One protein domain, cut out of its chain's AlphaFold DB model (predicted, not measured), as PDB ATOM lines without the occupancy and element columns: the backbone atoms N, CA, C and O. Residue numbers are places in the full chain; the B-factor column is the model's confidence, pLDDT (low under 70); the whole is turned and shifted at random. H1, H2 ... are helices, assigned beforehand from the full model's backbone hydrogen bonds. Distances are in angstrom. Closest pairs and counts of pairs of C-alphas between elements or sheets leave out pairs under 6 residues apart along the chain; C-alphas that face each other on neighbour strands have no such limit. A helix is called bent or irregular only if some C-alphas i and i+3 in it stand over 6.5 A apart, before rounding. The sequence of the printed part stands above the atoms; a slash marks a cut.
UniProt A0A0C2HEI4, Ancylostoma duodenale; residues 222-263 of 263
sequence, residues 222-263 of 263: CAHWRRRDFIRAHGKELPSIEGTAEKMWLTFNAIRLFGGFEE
ATOM      1  N   CYS A 222      49.426 134.854 -20.849       92.44
ATOM      2  CA  CYS A 222      50.522 135.107 -21.777       92.44
ATOM      3  C   CYS A 222      51.816 134.459 -21.279       92.44
ATOM      4  O   CYS A 222      52.076 134.400 -20.077       92.44
ATOM      5  N   ALA A 223      52.651 134.009 -22.214       94.25
ATOM      6  CA  ALA A 223      53.992 133.532 -21.925       94.25
ATOM      7  C   ALA A 223      54.985 134.035 -22.974       94.25
ATOM      8  O   ALA A 223      54.771 133.899 -24.178       94.25
ATOM      9  N   HIS A 224      56.122 134.553 -22.509       95.81
ATOM     10  CA  HIS A 224      57.281 134.794 -23.359       95.81
ATOM     11  C   HIS A 224      58.187 133.556 -23.337       95.81
ATOM     12  O   HIS A 224      58.961 133.344 -22.404       95.81
ATOM     13  N   TRP A 225      58.089 132.721 -24.373       95.00
ATOM     14  CA  TRP A 225      58.834 131.464 -24.447       95.00
ATOM     15  C   TRP A 225      60.118 131.599 -25.278       95.00
ATOM     16  O   TRP A 225      60.153 131.349 -26.487       95.00
ATOM     17  N   ARG A 226      61.207 132.011 -24.617       94.06
ATOM     18  CA  ARG A 226      62.524 132.211 -25.238       94.06
ATOM     19  C   ARG A 226      63.218 130.876 -25.533       94.06
ATOM     20  O   ARG A 226      63.657 130.174 -24.632       94.06
ATOM     21  N   ARG A 227      63.352 130.542 -26.822       92.38
ATOM     22  CA  ARG A 227      63.987 129.297 -27.307       92.38
ATOM     23  C   ARG A 227      65.223 129.589 -28.165       92.38
ATOM     24  O   ARG A 227      66.126 130.257 -27.689       92.38
ATOM     25  N   ARG A 228      65.284 129.155 -29.431       91.94
ATOM     26  CA  ARG A 228      66.396 129.434 -30.376       91.94
ATOM     27  C   ARG A 228      67.782 129.201 -29.736       91.94
ATOM     28  O   ARG A 228      68.017 128.122 -29.206       91.94
ATOM     29  N   ASP A 229      68.689 130.171 -29.791       91.25
ATOM     30  CA  ASP A 229      70.042 130.134 -29.214       91.25
ATOM     31  C   ASP A 229      70.068 129.793 -27.715       91.25
ATOM     32  O   ASP A 229      70.972 129.084 -27.273       91.25
ATOM     33  N   PHE A 230      69.033 130.171 -26.958       93.00
ATOM     34  CA  PHE A 230      68.917 129.851 -25.533       93.00
ATOM     35  C   PHE A 230      68.837 128.343 -25.264       93.00
ATOM     36  O   PHE A 230      69.317 127.894 -24.233       93.00
ATOM     37  N   ILE A 231      68.322 127.531 -26.198       92.88
ATOM     38  CA  ILE A 231      68.324 126.065 -26.039       92.88
ATOM     39  C   ILE A 231      69.760 125.532 -25.966       92.88
ATOM     40  O   ILE A 231      70.038 124.604 -25.212       92.88
ATOM     41  N   ARG A 232      70.677 126.107 -26.751       91.94
ATOM     42  CA  ARG A 232      72.069 125.641 -26.810       91.94
ATOM     43  C   ARG A 232      72.869 126.099 -25.594       91.94
ATOM     44  O   ARG A 232      73.659 125.319 -25.081       91.94
ATOM     45  N   ALA A 233      72.660 127.339 -25.154       92.62
ATOM     46  CA  ALA A 233      73.408 127.931 -24.045       92.62
ATOM     47  C   ALA A 233      72.835 127.576 -22.658       92.62
ATOM     48  O   ALA A 233      73.599 127.323 -21.735       92.62
ATOM     49  N   HIS A 234      71.506 127.500 -22.529       91.69
ATOM     50  CA  HIS A 234      70.781 127.381 -21.255       91.69
ATOM     51  C   HIS A 234      69.719 126.269 -21.266       91.69
ATOM     52  O   HIS A 234      68.771 126.296 -20.491       91.69
ATOM     53  N   GLY A 235      69.837 125.263 -22.141       89.00
ATOM     54  CA  GLY A 235      68.777 124.267 -22.353       89.00
ATOM     55  C   GLY A 235      68.311 123.518 -21.100       89.00
ATOM     56  O   GLY A 235      67.152 123.127 -21.036       89.00
ATOM     57  N   LYS A 236      69.181 123.354 -20.093       92.44
ATOM     58  CA  LYS A 236      68.843 122.701 -18.815       92.44
ATOM     59  C   LYS A 236      67.965 123.561 -17.898       92.44
ATOM     60  O   LYS A 236      67.334 123.019 -17.000       92.44
ATOM     61  N   GLU A 237      67.938 124.872 -18.113       93.69
ATOM     62  CA  GLU A 237      67.139 125.836 -17.345       93.69
ATOM     63  C   GLU A 237      65.761 126.081 -17.987       93.69
ATOM     64  O   GLU A 237      64.916 126.769 -17.418       93.69
ATOM     65  N   LEU A 238      65.520 125.533 -19.184       94.56
ATOM     66  CA  LEU A 238      64.298 125.753 -19.954       94.56
ATOM     67  C   LEU A 238      63.357 124.545 -19.848       94.56
ATOM     68  O   LEU A 238      63.813 123.404 -19.952       94.56
ATOM     69  N   PRO A 239      62.035 124.759 -19.727       94.69
ATOM     70  CA  PRO A 239      61.078 123.663 -19.811       94.69
ATOM     71  C   PRO A 239      61.062 123.037 -21.216       94.69
ATOM     72  O   PRO A 239      61.288 123.713 -22.229       94.69
ATOM     73  N   SER A 240      60.741 121.738 -21.286       95.44
ATOM     74  CA  SER A 240      60.448 121.064 -22.557       95.44
ATOM     75  C   SER A 240      59.151 121.602 -23.173       95.44
ATOM     76  O   SER A 240      58.460 122.438 -22.585       95.44
ATOM     77  N   ILE A 241      58.804 121.136 -24.374       96.38
ATOM     78  CA  ILE A 241      57.538 121.514 -25.017       96.38
ATOM     79  C   ILE A 241      56.364 121.040 -24.155       96.38
ATOM     80  O   ILE A 241      55.474 121.822 -23.836       96.38
ATOM     81  N   GLU A 242      56.426 119.786 -23.716       97.38
ATOM     82  CA  GLU A 242      55.430 119.137 -22.871       97.38
ATOM     83  C   GLU A 242      55.351 119.823 -21.506       97.38
ATOM     84  O   GLU A 242      54.266 120.203 -21.080       97.38
ATOM     85  N   GLY A 243      56.497 120.088 -20.868       96.56
ATOM     86  CA  GLY A 243      56.529 120.789 -19.583       96.56
ATOM     87  C   GLY A 243      56.015 122.229 -19.674       96.56
ATOM     88  O   GLY A 243      55.361 122.714 -18.755       96.56
ATOM     89  N   THR A 244      56.249 122.918 -20.799       96.81
ATOM     90  CA  THR A 244      55.665 124.249 -21.034       96.81
ATOM     91  C   THR A 244      54.147 124.154 -21.176       96.81
ATOM     92  O   THR A 244      53.432 124.938 -20.555       96.81
ATOM     93  N   ALA A 245      53.642 123.188 -21.951       96.12
ATOM     94  CA  ALA A 245      52.206 122.983 -22.136       96.12
ATOM     95  C   ALA A 245      51.502 122.633 -20.817       96.12
ATOM     96  O   ALA A 245      50.484 123.241 -20.485       96.12
ATOM     97  N   GLU A 246      52.076 121.719 -20.033       96.50
ATOM     98  CA  GLU A 246      51.577 121.355 -18.707       96.50
ATOM     99  C   GLU A 246      51.536 122.575 -17.782       96.50
ATOM    100  O   GLU A 246      50.516 122.838 -17.143       96.50
ATOM    101  N   LYS A 247      52.606 123.382 -17.759       94.94
ATOM    102  CA  LYS A 247      52.649 124.573 -16.909       94.94
ATOM    103  C   LYS A 247      51.598 125.604 -17.308       94.94
ATOM    104  O   LYS A 247      50.929 126.144 -16.431       94.94
ATOM    105  N   MET A 248      51.424 125.848 -18.606       94.69
ATOM    106  CA  MET A 248      50.395 126.757 -19.118       94.69
ATOM    107  C   MET A 248      48.989 126.277 -18.755       94.69
ATOM    108  O   MET A 248      48.170 127.077 -18.307       94.69
ATOM    109  N   TRP A 249      48.723 124.976 -18.892       93.12
ATOM    110  CA  TRP A 249      47.436 124.378 -18.539       93.12
ATOM    111  C   TRP A 249      47.132 124.506 -17.042       93.12
ATOM    112  O   TRP A 249      46.046 124.946 -16.662       93.12
ATOM    113  N   LEU A 250      48.110 124.201 -16.183       93.56
ATOM    114  CA  LEU A 250      47.976 124.360 -14.733       93.56
ATOM    115  C   LEU A 250      47.726 125.820 -14.341       93.56
ATOM    116  O   LEU A 250      46.846 126.089 -13.525       93.56
ATOM    117  N   THR A 251      48.468 126.764 -14.928       92.88
ATOM    118  CA  THR A 251      48.284 128.197 -14.672       92.88
ATOM    119  C   THR A 251      46.898 128.670 -15.102       92.88
ATOM    120  O   THR A 251      46.233 129.360 -14.332       92.88
ATOM    121  N   PHE A 252      46.434 128.267 -16.287       89.56
ATOM    122  CA  PHE A 252      45.105 128.619 -16.784       89.56
ATOM    123  C   PHE A 252      43.992 128.121 -15.849       89.56
ATOM    124  O   PHE A 252      43.116 128.889 -15.457       89.56
ATOM    125  N   ASN A 253      44.061 126.856 -15.424       89.12
ATOM    126  CA  ASN A 253      43.067 126.290 -14.512       89.12
ATOM    127  C   ASN A 253      43.101 126.939 -13.129       89.12
ATOM    128  O   ASN A 253      42.046 127.195 -12.558       89.12
ATOM    129  N   ALA A 254      44.290 127.228 -12.595       89.69
ATOM    130  CA  ALA A 254      44.413 127.899 -11.308       89.69
ATOM    131  C   ALA A 254      43.738 129.278 -11.341       89.69
ATOM    132  O   ALA A 254      42.913 129.572 -10.482       89.69
ATOM    133  N   ILE A 255      44.020 130.091 -12.363       86.44
ATOM    134  CA  ILE A 255      43.427 131.431 -12.496       86.44
ATOM    135  C   ILE A 255      41.902 131.339 -12.631       86.44
ATOM    136  O   ILE A 255      41.190 132.073 -11.952       86.44
ATOM    137  N   ARG A 256      41.387 130.384 -13.415       77.94
ATOM    138  CA  ARG A 256      39.940 130.181 -13.579       77.94
ATOM    139  C   ARG A 256      39.239 129.727 -12.292       77.94
ATOM    140  O   ARG A 256      38.111 130.136 -12.049       77.94
ATOM    141  N   LEU A 257      39.891 128.902 -11.470       59.41
ATOM    142  CA  LEU A 257      39.341 128.430 -10.192       59.41
ATOM    143  C   LEU A 257      39.289 129.532  -9.121       59.41
ATOM    144  O   LEU A 257      38.409 129.496  -8.265       59.41
ATOM    145  N   PHE A 258      40.201 130.509  -9.164       57.31
ATOM    146  CA  PHE A 258      40.197 131.660  -8.249       57.31
ATOM    147  C   PHE A 258      39.397 132.862  -8.773       57.31
ATOM    148  O   PHE A 258      38.969 133.692  -7.978       57.31
ATOM    149  N   GLY A 259      39.176 132.952 -10.086       54.69
ATOM    150  CA  GLY A 259      38.366 133.982 -10.740       54.69
ATOM    151  C   GLY A 259      36.884 133.627 -10.864       54.69
ATOM    152  O   GLY A 259      36.248 134.095 -11.803       54.69
ATOM    153  N   GLY A 260      36.355 132.770  -9.980       42.84
ATOM    154  CA  GLY A 260      34.955 132.347  -9.990       42.84
ATOM    155  C   GLY A 260      34.006 133.543  -9.998       42.84
ATOM    156  O   GLY A 260      33.752 134.147  -8.960       42.84
ATOM    157  N   PHE A 261      33.485 133.866 -11.180       42.94
ATOM    158  CA  PHE A 261      32.242 134.600 -11.317       42.94
ATOM    159  C   PHE A 261      31.140 133.708 -10.745       42.94
ATOM    160  O   PHE A 261      30.957 132.575 -11.195       42.94
ATOM    161  N   GLU A 262      30.459 134.217  -9.719       40.06
ATOM    162  CA  GLU A 262      29.078 133.843  -9.432       40.06
ATOM    163  C   GLU A 262      28.295 133.937 -10.754       40.06
ATOM    164  O   GLU A 262      28.340 134.974 -11.423       40.06
ATOM    165  N   GLU A 263      27.671 132.826 -11.160       38.00
ATOM    166  CA  GLU A 263      26.605 132.829 -12.174       38.00
ATOM    167  C   GLU A 263      25.402 133.651 -11.698       38.00
ATOM    168  O   GLU A 263      25.058 133.561 -10.494       38.00
TER     169      GLU A 263
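What this domain is: This is residues 222 to 263 of the 263 residues of a protein of Ancylostoma duodenale (UniProt A0A0C2HEI4). One long helix, H2, makes much of the length of a rod, with the short, irregular helix H1 at one end of the rod and a tail, residues 259 to 263, sticking out at the other. The opening stretch, residues 222 to 228, runs toward the H1 end, and H2 then leads the backbone away from that end again, like a loose fold with one much longer arm. The printed part has 42 residues with two named helices, H1 then H2, and no named strand; its class is all helix. It is extended, with a radius of gyration of the C-alphas of 14.4 A and spans of 48 by 15 by 12 A.

Where its parts are: The printed part begins at Cys 222, with its C-alpha at (50.522, 135.107, -21.777). H1 holds residues 229 to 237 and measures 13.0 A from first to last C-alpha, beginning at C-alpha 229 at (70.042, 130.134, -29.214). H1 is irregular: C-alphas 233 and 236 are 8.7 A apart. H2 holds residues 241 to 258, measures 26.2 A and ends at C-alpha 258 at (40.197, 131.660, -8.249).

How they stand to each other: H1 and H2 are joined by a tight link of 3 residues, 238 to 240. The two helices are nonetheless apart, with no C-alpha of the one within 8 A of the other. In H2 every O i to N i+4 pair is within hydrogen-bond range, while in H1 3 of 5 are. Residues 253 to 263, of which 253 to 258 belong to H2, stand free.

The domain as a whole: The two C-alphas farthest apart, those of Ala 233 and Glu 263, are 48.5 A from each other. Without the stretch that stands free, the body spans 29 by 16 by 11 A. The printed part has no cut, and Glu 263 is the chain's last residue. The mean pLDDT of the printed part is 85.4, and residues 257 to 263 are under 70.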